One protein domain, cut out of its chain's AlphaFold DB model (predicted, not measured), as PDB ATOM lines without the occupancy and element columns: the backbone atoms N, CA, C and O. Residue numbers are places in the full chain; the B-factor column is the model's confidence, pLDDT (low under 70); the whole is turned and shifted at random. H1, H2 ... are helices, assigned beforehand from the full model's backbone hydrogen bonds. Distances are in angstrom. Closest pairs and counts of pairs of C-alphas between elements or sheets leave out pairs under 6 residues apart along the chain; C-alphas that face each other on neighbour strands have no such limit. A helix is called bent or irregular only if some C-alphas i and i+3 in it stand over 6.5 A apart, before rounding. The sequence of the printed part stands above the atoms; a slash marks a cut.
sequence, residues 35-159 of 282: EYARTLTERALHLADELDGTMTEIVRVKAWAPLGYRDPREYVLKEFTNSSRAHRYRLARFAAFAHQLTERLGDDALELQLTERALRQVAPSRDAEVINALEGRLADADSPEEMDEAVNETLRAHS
ATOM      1  N   GLU A  35     225.556 217.878 179.445       86.44
ATOM      2  CA  GLU A  35     224.794 218.886 178.710       86.44
ATOM      3  C   GLU A  35     223.302 218.749 179.007       86.44
ATOM      4  O   GLU A  35     222.660 219.728 179.381       86.44
ATOM      5  N   TYR A  36     222.777 217.524 178.947       85.19
ATOM      6  CA  TYR A  36     221.376 217.274 179.255       85.19
ATOM      7  C   TYR A  36     221.042 217.574 180.725       85.19
ATOM      8  O   TYR A  36     220.024 218.202 181.014       85.19
ATOM      9  N   ALA A  37     221.935 217.223 181.656       90.31
ATOM     10  CA  ALA A  37     221.787 217.563 183.070       90.31
ATOM     11  C   ALA A  37     221.742 219.083 183.314       90.31
ATOM     12  O   ALA A  37     220.930 219.553 184.117       90.31
ATOM     13  N   ARG A  38     222.577 219.867 182.611       90.44
ATOM     14  CA  ARG A  38     222.546 221.339 182.679       90.44
ATOM     15  C   ARG A  38     221.218 221.885 182.166       90.44
ATOM     16  O   ARG A  38     220.586 222.650 182.883       90.44
ATOM     17  N   THR A  39     220.739 221.415 181.014       91.06
ATOM     18  CA  THR A  39     219.435 221.827 180.467       91.06
ATOM     19  C   THR A  39     218.275 221.484 181.403       91.06
ATOM     20  O   THR A  39     217.385 222.305 181.614       91.06
ATOM     21  N   LEU A  40     218.279 220.295 182.013       89.25
ATOM     22  CA  LEU A  40     217.274 219.930 183.018       89.25
ATOM     23  C   LEU A  40     217.344 220.834 184.253       89.25
ATOM     24  O   LEU A  40     216.305 221.203 184.796       89.25
ATOM     25  N   THR A  41     218.551 221.210 184.678       89.88
ATOM     26  CA  THR A  41     218.757 222.120 185.811       89.88
ATOM     27  C   THR A  41     218.232 223.518 185.498       89.88
ATOM     28  O   THR A  41     217.475 224.066 186.291       89.88
ATOM     29  N   GLU A  42     218.572 224.077 184.337       89.69
ATOM     30  CA  GLU A  42     218.080 225.385 183.880       89.69
ATOM     31  C   GLU A  42     216.552 225.407 183.792       89.69
ATOM     32  O   GLU A  42     215.911 226.324 184.304       89.69
ATOM     33  N   ARG A  43     215.952 224.346 183.240       90.12
ATOM     34  CA  ARG A  43     214.494 224.198 183.197       90.12
ATOM     35  C   ARG A  43     213.879 224.127 184.594       90.12
ATOM     36  O   ARG A  43     212.835 224.725 184.827       90.12
ATOM     37  N   ALA A  44     214.495 223.389 185.516       86.56
ATOM     38  CA  ALA A  44     214.004 223.283 186.886       86.56
ATOM     39  C   ALA A  44     214.078 224.624 187.633       86.56
ATOM     40  O   ALA A  44     213.161 224.937 188.389       86.56
ATOM     41  N   LEU A  45     215.133 225.414 187.406       83.38
ATOM     42  CA  LEU A  45     215.263 226.764 187.958       83.38
ATOM     43  C   LEU A  45     214.178 227.692 187.403       83.38
ATOM     44  O   LEU A  45     213.464 228.307 188.184       83.38
ATOM     45  N   HIS A  46     213.967 227.693 186.084       85.69
ATOM     46  CA  HIS A  46     212.913 228.489 185.451       85.69
ATOM     47  C   HIS A  46     211.515 228.164 185.997       85.69
ATOM     48  O   HIS A  46     210.749 229.062 186.322       85.69
ATOM     49  N   LEU A  47     211.185 226.876 186.145       85.88
ATOM     50  CA  LEU A  47     209.895 226.455 186.707       85.88
ATOM     51  C   LEU A  47     209.725 226.877 188.176       85.88
ATOM     52  O   LEU A  47     208.601 227.097 188.623       85.88
ATOM     53  N   ALA A  48     210.817 226.959 188.939       82.94
ATOM     54  CA  ALA A  48     210.772 227.460 190.308       82.94
ATOM     55  C   ALA A  48     210.492 228.971 190.337       82.94
ATOM     56  O   ALA A  48     209.649 229.407 191.119       82.94
ATOM     57  N   ASP A  49     211.131 229.739 189.451       84.25
ATOM     58  CA  ASP A  49     210.900 231.182 189.324       84.25
ATOM     59  C   ASP A  49     209.465 231.480 188.852       84.25
ATOM     60  O   ASP A  49     208.795 232.353 189.405       84.25
ATOM     61  N   GLU A  50     208.939 230.708 187.893       88.69
ATOM     62  CA  GLU A  50     207.538 230.807 187.455       88.69
ATOM     63  C   GLU A  50     206.549 230.503 188.585       88.69
ATOM     64  O   GLU A  50     205.503 231.151 188.682       88.69
ATOM     65  N   LEU A  51     206.861 229.535 189.456       87.94
ATOM     66  CA  LEU A  51     206.028 229.228 190.616       87.94
ATOM     67  C   LEU A  51     205.996 230.401 191.599       87.94
ATOM     68  O   LEU A  51     204.908 230.797 192.017       87.94
ATOM     69  N   ASP A  52     207.155 230.960 191.954       85.06
ATOM     70  CA  ASP A  52     207.235 232.115 192.858       85.06
ATOM     71  C   ASP A  52     206.497 233.326 192.252       85.06
ATOM     72  O   ASP A  52     205.668 233.939 192.928       85.06
ATOM     73  N   GLY A  53     206.683 233.598 190.954       86.94
ATOM     74  CA  GLY A  53     205.964 234.654 190.231       86.94
ATOM     75  C   GLY A  53     204.444 234.454 190.216       86.94
ATOM     76  O   GLY A  53     203.691 235.377 190.532       86.94
ATOM     77  N   THR A  54     203.976 233.234 189.940       91.25
ATOM     78  CA  THR A  54     202.540 232.896 189.958       91.25
ATOM     79  C   THR A  54     201.953 233.036 191.362       91.25
ATOM     80  O   THR A  54     200.836 233.521 191.531       91.25
ATOM     81  N   MET A  55     202.694 232.635 192.399       90.69
ATOM     82  CA  MET A  55     202.264 232.790 193.789       90.69
ATOM     83  C   MET A  55     202.132 234.264 194.182       90.69
ATOM     84  O   MET A  55     201.164 234.632 194.850       90.69
ATOM     85  N   THR A  56     203.059 235.108 193.738       89.25
ATOM     86  CA  THR A  56     202.980 236.563 193.899       89.25
ATOM     87  C   THR A  56     201.765 237.138 193.170       89.25
ATOM     88  O   THR A  56     201.012 237.914 193.758       89.25
ATOM     89  N   GLU A  57     201.493 236.707 191.936       90.62
ATOM     90  CA  GLU A  57     200.308 237.134 191.181       90.62
ATOM     91  C   GLU A  57     199.001 236.723 191.874       90.62
ATOM     92  O   GLU A  57     198.111 237.558 192.045       90.62
ATOM     93  N   ILE A  58     198.906 235.477 192.357       91.62
ATOM     94  CA  ILE A  58     197.784 234.976 193.166       91.62
ATOM     95  C   ILE A  58     197.516 235.906 194.353       91.62
ATOM     96  O   ILE A  58     196.352 236.178 194.667       91.62
ATOM     97  N   VAL A  59     198.581 236.388 195.004       91.75
ATOM     98  CA  VAL A  59     198.474 237.319 196.127       91.75
ATOM     99  C   VAL A  59     198.014 238.698 195.694       91.75
ATOM    100  O   VAL A  59     197.058 239.217 196.276       91.75
ATOM    101  N   ARG A  60     198.607 239.238 194.631       89.62
ATOM    102  CA  ARG A  60     198.260 240.542 194.060       89.62
ATOM    103  C   ARG A  60     196.781 240.636 193.704       89.62
ATOM    104  O   ARG A  60     196.087 241.558 194.121       89.62
ATOM    105  N   VAL A  61     196.274 239.659 192.955       92.19
ATOM    106  CA  VAL A  61     194.884 239.665 192.470       92.19
ATOM    107  C   VAL A  61     193.897 239.090 193.486       92.19
ATOM    108  O   VAL A  61     192.701 239.009 193.207       92.19
ATOM    109  N   LYS A  62     194.384 238.682 194.667       93.62
ATOM    110  CA  LYS A  62     193.600 238.054 195.738       93.62
ATOM    111  C   LYS A  62     192.768 236.878 195.221       93.62
ATOM    112  O   LYS A  62     191.582 236.763 195.536       93.62
ATOM    113  N   ALA A  63     193.383 235.989 194.433       94.44
ATOM    114  CA  ALA A  63     192.690 234.916 193.706       94.44
ATOM    115  C   ALA A  63     191.891 233.961 194.619       94.44
ATOM    116  O   ALA A  63     190.934 233.328 194.177       94.44
ATOM    117  N   TRP A  64     192.234 233.891 195.909       96.56
ATOM    118  CA  TRP A  64     191.504 233.113 196.913       96.56
ATOM    119  C   TRP A  64     190.087 233.641 197.189       96.56
ATOM    120  O   TRP A  64     189.186 232.858 197.484       96.56
ATOM    121  N   ALA A  65     189.873 234.955 197.089       96.38
ATOM    122  CA  ALA A  65     188.619 235.603 197.457       96.38
ATOM    123  C   ALA A  65     187.431 235.188 196.562       96.38
ATOM    124  O   ALA A  65     186.416 234.754 197.110       96.38
ATOM    125  N   PRO A  66     187.513 235.244 195.212       97.06
ATOM    126  CA  PRO A  66     186.420 234.783 194.350       97.06
ATOM    127  C   PRO A  66     186.170 233.270 194.442       97.06
ATOM    128  O   PRO A  66     185.072 232.814 194.136       97.06
ATOM    129  N   LEU A  67     187.159 232.498 194.897       95.56
ATOM    130  CA  LEU A  67     187.033 231.061 195.147       95.56
ATOM    131  C   LEU A  67     186.397 230.741 196.515       95.56
ATOM    132  O   LEU A  67     186.170 229.576 196.831       95.56
ATOM    133  N   GLY A  68     186.069 231.758 197.321       97.25
ATOM    134  CA  GLY A  68     185.369 231.601 198.599       97.25
ATOM    135  C   GLY A  68     186.267 231.243 199.785       97.25
ATOM    136  O   GLY A  68     185.759 230.846 200.834       97.25
ATOM    137  N   TYR A  69     187.586 231.382 199.646       97.44
ATOM    138  CA  TYR A  69     188.532 231.188 200.742       97.44
ATOM    139  C   TYR A  69     188.690 232.467 201.565       97.44
ATOM    140  O   TYR A  69     188.608 233.578 201.036       97.44
ATOM    141  N   ARG A  70     188.935 232.321 202.872       95.75
ATOM    142  CA  ARG A  70     189.069 233.463 203.784       95.75
ATOM    143  C   ARG A  70     190.368 234.230 203.565       95.75
ATOM    144  O   ARG A  70     190.376 235.453 203.645       95.75
ATOM    145  N   ASP A  71     191.452 233.501 203.349       94.81
ATOM    146  CA  ASP A  71     192.806 234.033 203.275       94.81
ATOM    147  C   ASP A  71     193.675 233.167 202.334       94.81
ATOM    148  O   ASP A  71     193.320 232.016 202.038       94.81
ATOM    149  N   PRO A  72     194.813 233.691 201.833       95.50
ATOM    150  CA  PRO A  72     195.669 232.952 200.902       95.50
ATOM    151  C   PRO A  72     196.236 231.668 201.504       95.50
ATOM    152  O   PRO A  72     196.504 230.705 200.787       95.50
ATOM    153  N   ARG A  73     196.423 231.630 202.827       95.81
ATOM    154  CA  ARG A  73     196.948 230.456 203.521       95.81
ATOM    155  C   ARG A  73     195.964 229.298 203.420       95.81
ATOM    156  O   ARG A  73     196.373 228.179 203.115       95.81
ATOM    157  N   GLU A  74     194.684 229.552 203.674       96.94
ATOM    158  CA  GLU A  74     193.611 228.575 203.519       96.94
ATOM    159  C   GLU A  74     193.537 228.060 202.078       96.94
ATOM    160  O   GLU A  74     193.497 226.844 201.882       96.94
ATOM    161  N   TYR A  75     193.590 228.964 201.096       97.31
ATOM    162  CA  TYR A  75     193.611 228.624 199.671       97.31
ATOM    163  C   TYR A  75     194.756 227.662 199.329       97.31
ATOM    164  O   TYR A  75     194.511 226.561 198.837       97.31
ATOM    165  N   VAL A  76     196.001 228.005 199.682       95.81
ATOM    166  CA  VAL A  76     197.159 227.149 199.376       95.81
ATOM    167  C   VAL A  76     197.051 225.789 200.067       95.81
ATOM    168  O   VAL A  76     197.354 224.752 199.475       95.81
ATOM    169  N   LEU A  77     196.609 225.759 201.328       95.50
ATOM    170  CA  LEU A  77     196.478 224.510 202.078       95.50
ATOM    171  C   LEU A  77     195.422 223.562 201.488       95.50
ATOM    172  O   LEU A  77     195.564 222.349 201.678       95.50
ATOM    173  N   LYS A  78     194.397 224.090 200.809       95.69
ATOM    174  CA  LYS A  78     193.297 223.312 200.224       95.69
ATOM    175  C   LYS A  78     193.515 222.935 198.761       95.69
ATOM    176  O   LYS A  78     193.152 221.826 198.399       95.69
ATOM    177  N   GLU A  79     194.131 223.799 197.958       95.06
ATOM    178  CA  GLU A  79     194.284 223.580 196.508       95.06
ATOM    179  C   GLU A  79     195.585 222.847 196.138       95.06
ATOM    180  O   GLU A  79     195.620 222.036 195.217       95.06
ATOM    181  N   PHE A  80     196.678 223.048 196.886       92.31
ATOM    182  CA  PHE A  80     197.997 222.494 196.536       92.31
ATOM    183  C   PHE A  80     198.216 221.095 197.141       92.31
ATOM    184  O   PHE A  80     199.239 220.807 197.775       92.31
ATOM    185  N   THR A  81     197.241 220.193 196.999       90.25
ATOM    186  CA  THR A  81     197.265 218.856 197.627       90.25
ATOM    187  C   THR A  81     198.300 217.912 197.027       90.25
ATOM    188  O   THR A  81     198.796 217.047 197.744       90.25
ATOM    189  N   ASN A  82     198.658 218.111 195.756       87.94
ATOM    190  CA  ASN A  82     199.611 217.269 195.020       87.94
ATOM    191  C   ASN A  82     201.076 217.508 195.427       87.94
ATOM    192  O   ASN A  82     201.966 216.756 195.038       87.94
ATOM    193  N   SER A  83     201.348 218.544 196.222       85.00
ATOM    194  CA  SER A  83     202.673 218.819 196.770       85.00
ATOM    195  C   SER A  83     202.911 218.088 198.092       85.00
ATOM    196  O   SER A  83     201.989 217.862 198.880       85.00
ATOM    197  N   SER A  84     204.182 217.807 198.405       90.81
ATOM    198  CA  SER A  84     204.549 217.316 199.740       90.81
ATOM    199  C   SER A  84     203.999 218.242 200.830       90.81
ATOM    200  O   SER A  84     203.988 219.470 200.677       90.81
ATOM    201  N   ARG A  85     203.597 217.669 201.973       90.56
ATOM    202  CA  ARG A  85     203.073 218.440 203.113       90.56
ATOM    203  C   ARG A  85     204.008 219.595 203.468       90.56
ATOM    204  O   ARG A  85     203.563 220.729 203.592       90.56
ATOM    205  N   ALA A  86     205.306 219.323 203.578       89.81
ATOM    206  CA  ALA A  86     206.291 220.342 203.912       89.81
ATOM    207  C   ALA A  86     206.318 221.495 202.895       89.81
ATOM    208  O   ALA A  86     206.398 222.645 203.308       89.81
ATOM    209  N   HIS A  87     206.239 221.213 201.591       89.44
ATOM    210  CA  HIS A  87     206.223 222.259 200.566       89.44
ATOM    211  C   HIS A  87     204.943 223.096 200.618       89.44
ATOM    212  O   HIS A  87     205.028 224.319 200.661       89.44
ATOM    213  N   ARG A  88     203.779 222.450 200.750       93.06
ATOM    214  CA  ARG A  88     202.486 223.136 200.868       93.06
ATOM    215  C   ARG A  88     202.446 224.121 202.038       93.06
ATOM    216  O   ARG A  88     201.990 225.245 201.881       93.06
ATOM    217  N   TYR A  89     202.958 223.732 203.208       92.88
ATOM    218  CA  TYR A  89     203.027 224.638 204.364       92.88
ATOM    219  C   TYR A  89     203.988 225.815 204.146       92.88
ATOM    220  O   TYR A  89     203.741 226.892 204.684       92.88
ATOM    221  N   ARG A  90     205.062 225.633 203.366       91.75
ATOM    222  CA  ARG A  90     205.973 226.735 203.028       91.75
ATOM    223  C   ARG A  90     205.330 227.718 202.055       91.75
ATOM    224  O   ARG A  90     205.348 228.907 202.344       91.75
ATOM    225  N   LEU A  91     204.674 227.229 201.003       92.94
ATOM    226  CA  LEU A  91     203.898 228.074 200.088       92.94
ATOM    227  C   LEU A  91     202.780 228.824 200.824       92.94
ATOM    228  O   LEU A  91     202.582 230.013 200.608       92.94
ATOM    229  N   ALA A  92     202.091 228.159 201.755       94.75
ATOM    230  CA  ALA A  92     201.029 228.785 202.536       94.75
ATOM    231  C   ALA A  92     201.561 229.887 203.468       94.75
ATOM    232  O   ALA A  92     200.885 230.894 203.674       94.75
ATOM    233  N   ARG A  93     202.770 229.716 204.024       94.50
ATOM    234  CA  ARG A  93     203.459 230.770 204.784       94.50
ATOM    235  C   ARG A  93     203.864 231.925 203.873       94.50
ATOM    236  O   ARG A  93     203.597 233.063 204.231       94.50
ATOM    237  N   PHE A  94     204.467 231.634 202.721       93.81
ATOM    238  CA  PHE A  94     204.852 232.649 201.741       93.81
ATOM    239  C   PHE A  94     203.652 233.501 201.316       93.81
ATOM    240  O   PHE A  94     203.694 234.718 201.451       93.81
ATOM    241  N   ALA A  95     202.543 232.869 200.927       94.00
ATOM    242  CA  ALA A  95     201.340 233.579 200.504       94.00
ATOM    243  C   ALA A  95     200.724 234.427 201.633       94.00
ATOM    244  O   ALA A  95     200.266 235.541 201.393       94.00
ATOM    245  N   ALA A  96     200.740 233.929 202.878       94.38
ATOM    246  CA  ALA A  96     200.295 234.699 204.040       94.38
ATOM    247  C   ALA A  96     201.196 235.908 204.319       94.38
ATOM    248  O   ALA A  96     200.692 236.991 204.602       94.38
ATOM    249  N   PHE A  97     202.514 235.720 204.237       93.62
ATOM    250  CA  PHE A  97     203.503 236.772 204.446       93.62
ATOM    251  C   PHE A  97     203.381 237.861 203.377       93.62
ATOM    252  O   PHE A  97     203.230 239.029 203.716       93.62
ATOM    253  N   ALA A  98     203.372 237.473 202.099       91.69
ATOM    254  CA  ALA A  98     203.219 238.390 200.975       91.69
ATOM    255  C   ALA A  98     201.907 239.180 201.083       91.69
ATOM    256  O   ALA A  98     201.895 240.391 200.901       91.69
ATOM    257  N   HIS A  99     200.814 238.521 201.478       92.62
ATOM    258  CA  HIS A  99     199.545 239.205 201.692       92.62
ATOM    259  C   HIS A  99     199.618 240.241 202.822       92.62
ATOM    260  O   HIS A  99     199.216 241.383 202.618       92.62
ATOM    261  N   GLN A 100     200.174 239.891 203.982       92.56
ATOM    262  CA  GLN A 100     200.338 240.851 205.080       92.56
ATOM    263  C   GLN A 100     201.235 242.026 204.686       92.56
ATOM    264  O   GLN A 100     200.956 243.160 205.065       92.56
ATOM    265  N   LEU A 101     202.283 241.765 203.903       88.88
ATOM    266  CA  LEU A 101     203.160 242.802 203.380       88.88
ATOM    267  C   LEU A 101     202.382 243.764 202.469       88.88
ATOM    268  O   LEU A 101     202.440 244.973 202.681       88.88
ATOM    269  N   THR A 102     201.562 243.245 201.546       88.94
ATOM    270  CA  THR A 102     200.700 244.085 200.689       88.94
ATOM    271  C   THR A 102     199.643 244.866 201.446       88.94
ATOM    272  O   THR A 102     199.314 245.983 201.064       88.94
ATOM    273  N   GLU A 103     199.103 244.317 202.535       90.06
ATOM    274  CA  GLU A 103     198.126 245.045 203.348       90.06
ATOM    275  C   GLU A 103     198.734 246.279 204.023       90.06
ATOM    276  O   GLU A 103     198.001 247.215 204.338       90.06
ATOM    277  N   ARG A 104     200.054 246.292 204.234       87.50
ATOM    278  CA  ARG A 104     200.757 247.413 204.863       87.50
ATOM    279  C   ARG A 104     201.385 248.376 203.874       87.50
ATOM    280  O   ARG A 104     201.302 249.582 204.072       87.50
ATOM    281  N   LEU A 105     202.000 247.838 202.830       82.50
ATOM    282  CA  LEU A 105     202.822 248.594 201.890       82.50
ATOM    283  C   LEU A 105     202.154 248.815 200.529       82.50
ATOM    284  O   LEU A 105     202.697 249.526 199.693       82.50
ATOM    285  N   GLY A 106     200.963 248.253 200.312       82.00
ATOM    286  CA  GLY A 106     200.278 248.294 199.024       82.00
ATOM    287  C   GLY A 106     200.800 247.250 198.036       82.00
ATOM    288  O   GLY A 106     201.627 246.400 198.371       82.00
ATOM    289  N   ASP A 107     200.283 247.293 196.809       76.06
ATOM    290  CA  ASP A 107     200.591 246.296 195.776       76.06
ATOM    291  C   ASP A 107     202.040 246.393 195.261       76.06
ATOM    292  O   ASP A 107     202.587 245.389 194.805       76.06
ATOM    293  N   ASP A 108     202.681 247.558 195.408       71.38
ATOM    294  CA  ASP A 108     204.084 247.804 195.028       71.38
ATOM    295  C   ASP A 108     205.057 246.926 195.841       71.38
ATOM    296  O   ASP A 108     206.153 246.591 195.399       71.38
ATOM    297  N   ALA A 109     204.623 246.439 197.007       69.69
ATOM    298  CA  ALA A 109     205.386 245.507 197.833       69.69
ATOM    299  C   ALA A 109     205.568 244.114 197.209       69.69
ATOM    300  O   ALA A 109     206.387 243.329 197.685       69.69
ATOM    301  N   LEU A 110     204.803 243.778 196.169       66.06
ATOM    302  CA  LEU A 110     204.964 242.529 195.416       66.06
ATOM    303  C   LEU A 110     205.921 242.661 194.234       66.06
ATOM    304  O   LEU A 110     206.250 241.648 193.622       66.06
ATOM    305  N   GLU A 111     206.365 243.877 193.912       70.62
ATOM    306  CA  GLU A 111     207.448 244.093 192.945       70.62
ATOM    307  C   GLU A 111     208.824 243.803 193.565       70.62
ATOM    308  O   GLU A 111     209.803 243.621 192.848       70.62
ATOM    309  N   LEU A 112     208.878 243.675 194.896       70.62
ATOM    310  CA  LEU A 112     210.045 243.215 195.640       70.62
ATOM    311  C   LEU A 112     210.392 241.772 195.263       70.62
ATOM    312  O   LEU A 112     209.510 240.909 195.211       70.62
ATOM    313  N   GLN A 113     211.685 241.470 195.112       71.81
ATOM    314  CA  GLN A 113     212.175 240.107 194.859       71.81
ATOM    315  C   GLN A 113     212.081 239.201 196.104       71.81
ATOM    316  O   GLN A 113     213.074 238.685 196.629       71.81
ATOM    317  N   LEU A 114     210.867 238.981 196.606       78.12
ATOM    318  CA  LEU A 114     210.594 238.077 197.711       78.12
ATOM    319  C   LEU A 114     210.351 236.659 197.181       78.12
ATOM    320  O   LEU A 114     209.338 236.386 196.546       78.12
ATOM    321  N   THR A 115     211.248 235.732 197.511       83.75
ATOM    322  CA  THR A 115     211.125 234.310 197.139       83.75
ATOM    323  C   THR A 115     210.756 233.440 198.341       83.75
ATOM    324  O   THR A 115     211.126 233.741 199.486       83.75
ATOM    325  N   GLU A 116     210.100 232.294 198.106       88.31
ATOM    326  CA  GLU A 116     209.858 231.286 199.160       88.31
ATOM    327  C   GLU A 116     211.172 230.873 199.823       88.31
ATOM    328  O   GLU A 116     211.260 230.722 201.050       88.31
ATOM    329  N   ARG A 117     212.217 230.748 198.999       85.50
ATOM    330  CA  ARG A 117     213.554 230.341 199.413       85.50
ATOM    331  C   ARG A 117     214.180 231.332 200.389       85.50
ATOM    332  O   ARG A 117     214.801 230.890 201.359       85.50
ATOM    333  N   ALA A 118     214.034 232.635 200.151       84.25
ATOM    334  CA  ALA A 118     214.553 233.660 201.051       84.25
ATOM    335  C   ALA A 118     213.811 233.626 202.398       84.25
ATOM    336  O   ALA A 118     214.439 233.526 203.457       84.25
ATOM    337  N   LEU A 119     212.476 233.563 202.368       88.06
ATOM    338  CA  LEU A 119     211.646 233.504 203.577       88.06
ATOM    339  C   LEU A 119     211.880 232.226 204.401       88.06
ATOM    340  O   LEU A 119     211.754 232.219 205.629       88.06
ATOM    341  N   ARG A 120     212.281 231.127 203.751       87.50
ATOM    342  CA  ARG A 120     212.623 229.865 204.419       87.50
ATOM    343  C   ARG A 120     213.737 230.019 205.453       87.50
ATOM    344  O   ARG A 120     213.773 229.240 206.409       87.50
ATOM    345  N   GLN A 121     214.636 230.987 205.287       88.00
ATOM    346  CA  GLN A 121     215.734 231.220 206.229       88.00
ATOM    347  C   GLN A 121     215.285 231.940 207.502       88.00
ATOM    348  O   GLN A 121     215.910 231.778 208.550       88.00
ATOM    349  N   VAL A 122     214.160 232.647 207.449       88.62
ATOM    350  CA  VAL A 122     213.546 233.323 208.593       88.62
ATOM    351  C   VAL A 122     212.677 232.330 209.368       88.62
ATOM    352  O   VAL A 122     211.978 231.498 208.777       88.62
ATOM    353  N   ALA A 123     212.701 232.391 210.699       87.56
ATOM    354  CA  ALA A 123     211.795 231.606 211.537       87.56
ATOM    355  C   ALA A 123     210.348 232.138 211.424       87.56
ATOM    356  O   ALA A 123     210.169 233.348 211.509       87.56
ATOM    357  N   PRO A 124     209.307 231.285 211.313       87.12
ATOM    358  CA  PRO A 124     207.915 231.746 211.195       87.12
ATOM    359  C   PRO A 124     207.447 232.680 212.317       87.12
ATOM    360  O   PRO A 124     206.594 233.531 212.105       87.12
ATOM    361  N   SER A 125     208.012 232.548 213.520       88.31
ATOM    362  CA  SER A 125     207.702 233.427 214.653       88.31
ATOM    363  C   SER A 125     208.158 234.876 214.457       88.31
ATOM    364  O   SER A 125     207.678 235.745 215.174       88.31
ATOM    365  N   ARG A 126     209.069 235.137 213.512       89.88
ATOM    366  CA  ARG A 126     209.628 236.465 213.216       89.88
ATOM    367  C   ARG A 126     208.956 237.157 212.030       89.88
ATOM    368  O   ARG A 126     209.370 238.250 211.668       89.88
ATOM    369  N   ASP A 127     207.931 236.555 211.424       90.50
ATOM    370  CA  ASP A 127     207.297 237.100 210.214       90.50
ATOM    371  C   ASP A 127     206.796 238.539 210.434       90.50
ATOM    372  O   ASP A 127     207.076 239.421 209.629       90.50
ATOM    373  N   ALA A 128     206.153 238.809 211.575       89.38
ATOM    374  CA  ALA A 128     205.683 240.151 211.920       89.38
ATOM    375  C   ALA A 128     206.827 241.155 212.163       89.38
ATOM    376  O   ALA A 128     206.704 242.319 211.791       89.38
ATOM    377  N   GLU A 129     207.933 240.717 212.772       91.75
ATOM    378  CA  GLU A 129     209.116 241.560 213.006       91.75
ATOM    379  C   GLU A 129     209.759 241.966 211.680       91.75
ATOM    380  O   GLU A 129     210.041 243.143 211.469       91.75
ATOM    381  N   VAL A 130     209.903 241.010 210.755       91.25
ATOM    382  CA  VAL A 130     210.421 241.266 209.408       91.25
ATOM    383  C   VAL A 130     209.513 242.230 208.657       91.25
ATOM    384  O   VAL A 130     210.017 243.183 208.081       91.25
ATOM    385  N   ILE A 131     208.192 242.031 208.684       91.12
ATOM    386  CA  ILE A 131     207.249 242.941 208.015       91.12
ATOM    387  C   ILE A 131     207.375 244.363 208.576       91.12
ATOM    388  O   ILE A 131     207.461 245.306 207.798       91.12
ATOM    389  N   ASN A 132     207.453 244.528 209.902       91.31
ATOM    390  CA  ASN A 132     207.644 245.845 210.524       91.31
ATOM    391  C   ASN A 132     208.979 246.492 210.111       91.31
ATOM    392  O   ASN A 132     209.042 247.697 209.878       91.31
ATOM    393  N   ALA A 133     210.057 245.705 210.044       89.62
ATOM    394  CA  ALA A 133     211.374 246.197 209.651       89.62
ATOM    395  C   ALA A 133     211.413 246.606 208.170       89.62
ATOM    396  O   ALA A 133     211.970 247.652 207.838       89.62
ATOM    397  N   LEU A 134     210.778 245.817 207.295       89.62
ATOM    398  CA  LEU A 134     210.601 246.155 205.884       89.62
ATOM    399  C   LEU A 134     209.777 247.428 205.724       89.62
ATOM    400  O   LEU A 134     210.147 248.283 204.935       89.62
ATOM    401  N   GLU A 135     208.706 247.582 206.501       88.31
ATOM    402  CA  GLU A 135     207.856 248.770 206.447       88.31
ATOM    403  C   GLU A 135     208.625 250.054 206.768       88.31
ATOM    404  O   GLU A 135     208.482 251.044 206.056       88.31
ATOM    405  N   GLY A 136     209.502 250.022 207.776       84.31
ATOM    406  CA  GLY A 136     210.374 251.154 208.087       84.31
ATOM    407  C   GLY A 136     211.413 251.429 206.999       84.31
ATOM    408  O   GLY A 136     211.570 252.567 206.580       84.31
ATOM    409  N   ARG A 137     212.111 250.394 206.518       83.00
ATOM    410  CA  ARG A 137     213.220 250.567 205.563       83.00
ATOM    411  C   ARG A 137     212.767 250.913 204.149       83.00
ATOM    412  O   ARG A 137     213.466 251.645 203.463       83.00
ATOM    413  N   LEU A 138     211.628 250.383 203.710       84.44
ATOM    414  CA  LEU A 138     211.091 250.653 202.376       84.44
ATOM    415  C   LEU A 138     210.451 252.038 202.274       84.44
ATOM    416  O   LEU A 138     210.347 252.562 201.173       84.44
ATOM    417  N   ALA A 139     210.065 252.651 203.396       82.31
ATOM    418  CA  ALA A 139     209.609 254.039 203.408       82.31
ATOM    419  C   ALA A 139     210.722 255.038 203.035       82.31
ATOM    420  O   ALA A 139     210.415 256.125 202.550       82.31
ATOM    421  N   ASP A 140     211.984 254.657 203.254       79.88
ATOM    422  CA  ASP A 140     213.169 255.479 202.989       79.88
ATOM    423  C   ASP A 140     213.875 255.111 201.665       79.88
ATOM    424  O   ASP A 140     214.888 255.722 201.328       79.88
ATOM    425  N   ALA A 141     213.390 254.098 200.935       82.19
ATOM    426  CA  ALA A 141     213.993 253.641 199.683       82.19
ATOM    427  C   ALA A 141     213.410 254.406 198.483       82.19
ATOM    428  O   ALA A 141     212.195 254.418 198.285       82.19
ATOM    429  N   ASP A 142     214.275 254.995 197.652       83.19
ATOM    430  CA  ASP A 142     213.878 255.845 196.519       83.19
ATOM    431  C   ASP A 142     214.067 255.146 195.156       83.19
ATOM    432  O   ASP A 142     213.731 255.704 194.105       83.19
ATOM    433  N   SER A 143     214.604 253.921 195.148       83.06
ATOM    434  CA  SER A 143     214.858 253.133 193.937       83.06
ATOM    435  C   SER A 143     214.546 251.639 194.105       83.06
ATOM    436  O   SER A 143     214.658 251.109 195.214       83.06
ATOM    437  N   PRO A 144     214.206 250.920 193.015       79.75
ATOM    438  CA  PRO A 144     213.994 249.472 193.050       79.75
ATOM    439  C   PRO A 144     215.201 248.694 193.589       79.75
ATOM    440  O   PRO A 144     215.036 247.729 194.332       79.75
ATOM    441  N   GLU A 145     216.422 249.128 193.263       83.44
ATOM    442  CA  GLU A 145     217.648 248.506 193.762       83.44
ATOM    443  C   GLU A 145     217.799 248.654 195.284       83.44
ATOM    444  O   GLU A 145     218.142 247.683 195.960       83.44
ATOM    445  N   GLU A 146     217.500 249.834 195.838       84.69
ATOM    446  CA  GLU A 146     217.503 250.067 197.291       84.69
ATOM    447  C   GLU A 146     216.395 249.278 197.994       84.69
ATOM    448  O   GLU A 146     216.600 248.774 199.099       84.69
ATOM    449  N   MET A 147     215.235 249.122 197.350       81.44
ATOM    450  CA  MET A 147     214.139 248.297 197.859       81.44
ATOM    451  C   MET A 147     214.544 246.817 197.937       81.44
ATOM    452  O   MET A 147     214.362 246.176 198.977       81.44
ATOM    453  N   ASP A 148     215.153 246.278 196.878       82.75
ATOM    454  CA  ASP A 148     215.659 244.903 196.848       82.75
ATOM    455  C   ASP A 148     216.808 244.692 197.850       82.75
ATOM    456  O   ASP A 148     216.887 243.646 198.509       82.75
ATOM    457  N   GLU A 149     217.696 245.675 198.015       86.75
ATOM    458  CA  GLU A 149     218.750 245.641 199.032       86.75
ATOM    459  C   GLU A 149     218.160 245.642 200.447       86.75
ATOM    460  O   GLU A 149     218.512 244.777 201.257       86.75
ATOM    461  N   ALA A 150     217.197 246.524 200.730       86.81
ATOM    462  CA  ALA A 150     216.506 246.595 202.013       86.81
ATOM    463  C   ALA A 150     215.800 245.277 202.357       86.81
ATOM    464  O   ALA A 150     215.886 244.810 203.499       86.81
ATOM    465  N   VAL A 151     215.155 244.632 201.378       85.94
ATOM    466  CA  VAL A 151     214.536 243.312 201.558       85.94
ATOM    467  C   VAL A 151     215.579 242.261 201.900       85.94
ATOM    468  O   VAL A 151     215.454 241.559 202.910       85.94
ATOM    469  N   ASN A 152     216.633 242.160 201.093       86.50
ATOM    470  CA  ASN A 152     217.673 241.156 201.277       86.50
ATOM    471  C   ASN A 152     218.413 241.322 202.608       86.50
ATOM    472  O   ASN A 152     218.681 240.332 203.292       86.50
ATOM    473  N   GLU A 153     218.735 242.553 202.999       88.44
ATOM    474  CA  GLU A 153     219.406 242.838 204.263       88.44
ATOM    475  C   GLU A 153     218.499 242.532 205.459       88.44
ATOM    476  O   GLU A 153     218.924 241.850 206.392       88.44
ATOM    477  N   THR A 154     217.221 242.920 205.395       89.94
ATOM    478  CA  THR A 154     216.254 242.631 206.463       89.94
ATOM    479  C   THR A 154     216.060 241.128 206.647       89.94
ATOM    480  O   THR A 154     216.103 240.629 207.774       89.94
ATOM    481  N   LEU A 155     215.905 240.376 205.554       88.56
ATOM    482  CA  LEU A 155     215.773 238.918 205.608       88.56
ATOM    483  C   LEU A 155     217.046 238.242 206.134       88.56
ATOM    484  O   LEU A 155     216.947 237.272 206.889       88.56
ATOM    485  N   ARG A 156     218.237 238.749 205.782       87.50
ATOM    486  CA  ARG A 156     219.517 238.250 206.314       87.50
ATOM    487  C   ARG A 156     219.652 238.512 207.810       87.50
ATOM    488  O   ARG A 156     219.973 237.568 208.536       87.50
ATOM    489  N   ALA A 157     219.348 239.725 208.268       88.12
ATOM    490  CA  ALA A 157     219.403 240.106 209.681       88.12
ATOM    491  C   ALA A 157     218.485 239.232 210.552       88.12
ATOM    492  O   ALA A 157     218.844 238.835 211.656       88.12
ATOM    493  N   HIS A 158     217.324 238.840 210.022       88.69
ATOM    494  CA  HIS A 158     216.359 238.004 210.744       88.69
ATOM    495  C   HIS A 158     216.515 236.501 210.471       88.69
ATOM    496  O   HIS A 158     215.734 235.688 210.991       88.69
ATOM    497  N   SER A 159     217.514 236.111 209.677       87.69
ATOM    498  CA  SER A 159     217.759 234.715 209.335       87.69
ATOM    499  C   SER A 159     218.182 233.902 210.562       87.69
ATOM    500  O   SER A 159     218.803 234.396 211.501       87.69
TER     501      SER A 159
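AT A GLANCE: This is residues 35 to 159 of the 282 residues of an uncharacterized protein of Streptomyces sp. SID7760 (UniProt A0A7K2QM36). The body is a cluster of helices built round H3, with H2 folded back along one side of it, and H6 and the short H5 packed on it elsewhere; H7 folds back on H6 as a second hairpin. The long H1 meets H3 with its last residues, 55 to 60, and its first stretch, residues 35 to 47, sticks out as a free arm. The printed part has 125 residues with seven named helices, H1 to H7 in order along the chain, and no named strand: all helix. It is compact, with a radius of gyration of the C-alphas of 15.2 A and spans of 43 by 43 by 25 A.

IN THESE COORDINATES: H1, residues 35 to 60, begins at C-alpha 35 (224.794, 218.886, 178.710) and is 37.5 A long from first to last C-alpha. H2 is residues 72 to 79, 10.4 A. H3, residues 85 to 105, is 30.2 A long, from C-alpha 85 at (203.073, 218.440, 203.113). H4 is residues 107 to 110, 5.8 A, and H5 is residues 116 to 119, 5.3 A. H6, residues 124 to 138, is 21.1 A long and irregular: C-alphas 125 and 128 are 7.5 A apart. H7, residues 144 to 157, is 19.8 A long and ends at C-alpha 157 (219.403, 240.106, 209.681).

HOW THE PARTS SIT: H3 is the hub, touching five other helices. With H2 it forms a helical hairpin at a shallow tilt of 30 degrees, opposite ways; the closest C-alphas, of Arg 73 and Ala 92, are 4.5 A apart. H1 touches H3 with residues 55 to 60 alone, at a steep tilt of 47 degrees, the same way; the closest C-alphas are those of Val 59 and His 99, 6.0 A. H3 touches H4 (Thr 102 and Ala 109, closest C-alphas 5.7 A), and H5 (Phe 94 and Glu 116, 5.8 A). H1 and H4 only just touch, with 3 pairs of C-alphas within 8 A, the closest those of Arg 60 and Asp 107, 6.4 A. H6 touches H3 at a shallow tilt of 32 degrees, the same way, closest at the C-alphas of Leu 101 and Ile 131, 6.2 A. H6 and H7 form a helical hairpin, opposite ways at a shallow tilt of 34 degrees, only just short of steep; the closest C-alphas, of Leu 138 and Met 147, are 5.9 A apart. H7 and H3 are apart, as are H1 and H6. Every O i to N i+4 pair is within hydrogen-bond range in H1, H2, H3 and H7, and 9 of 11 in H6; H4 and H5 are too short for such a pair.

THE WHOLE: The two C-alphas farthest apart, those of Glu 35 and Arg 70, are 46.0 A apart. Without residues 35 to 47 the body spans 39 by 27 by 25 A. The printed part has no cut. The link from H1 to H2, 11 residues, is long; the other five are tight. The mean pLDDT of the printed part is 88.3, and residues 109 to 110 are under 70.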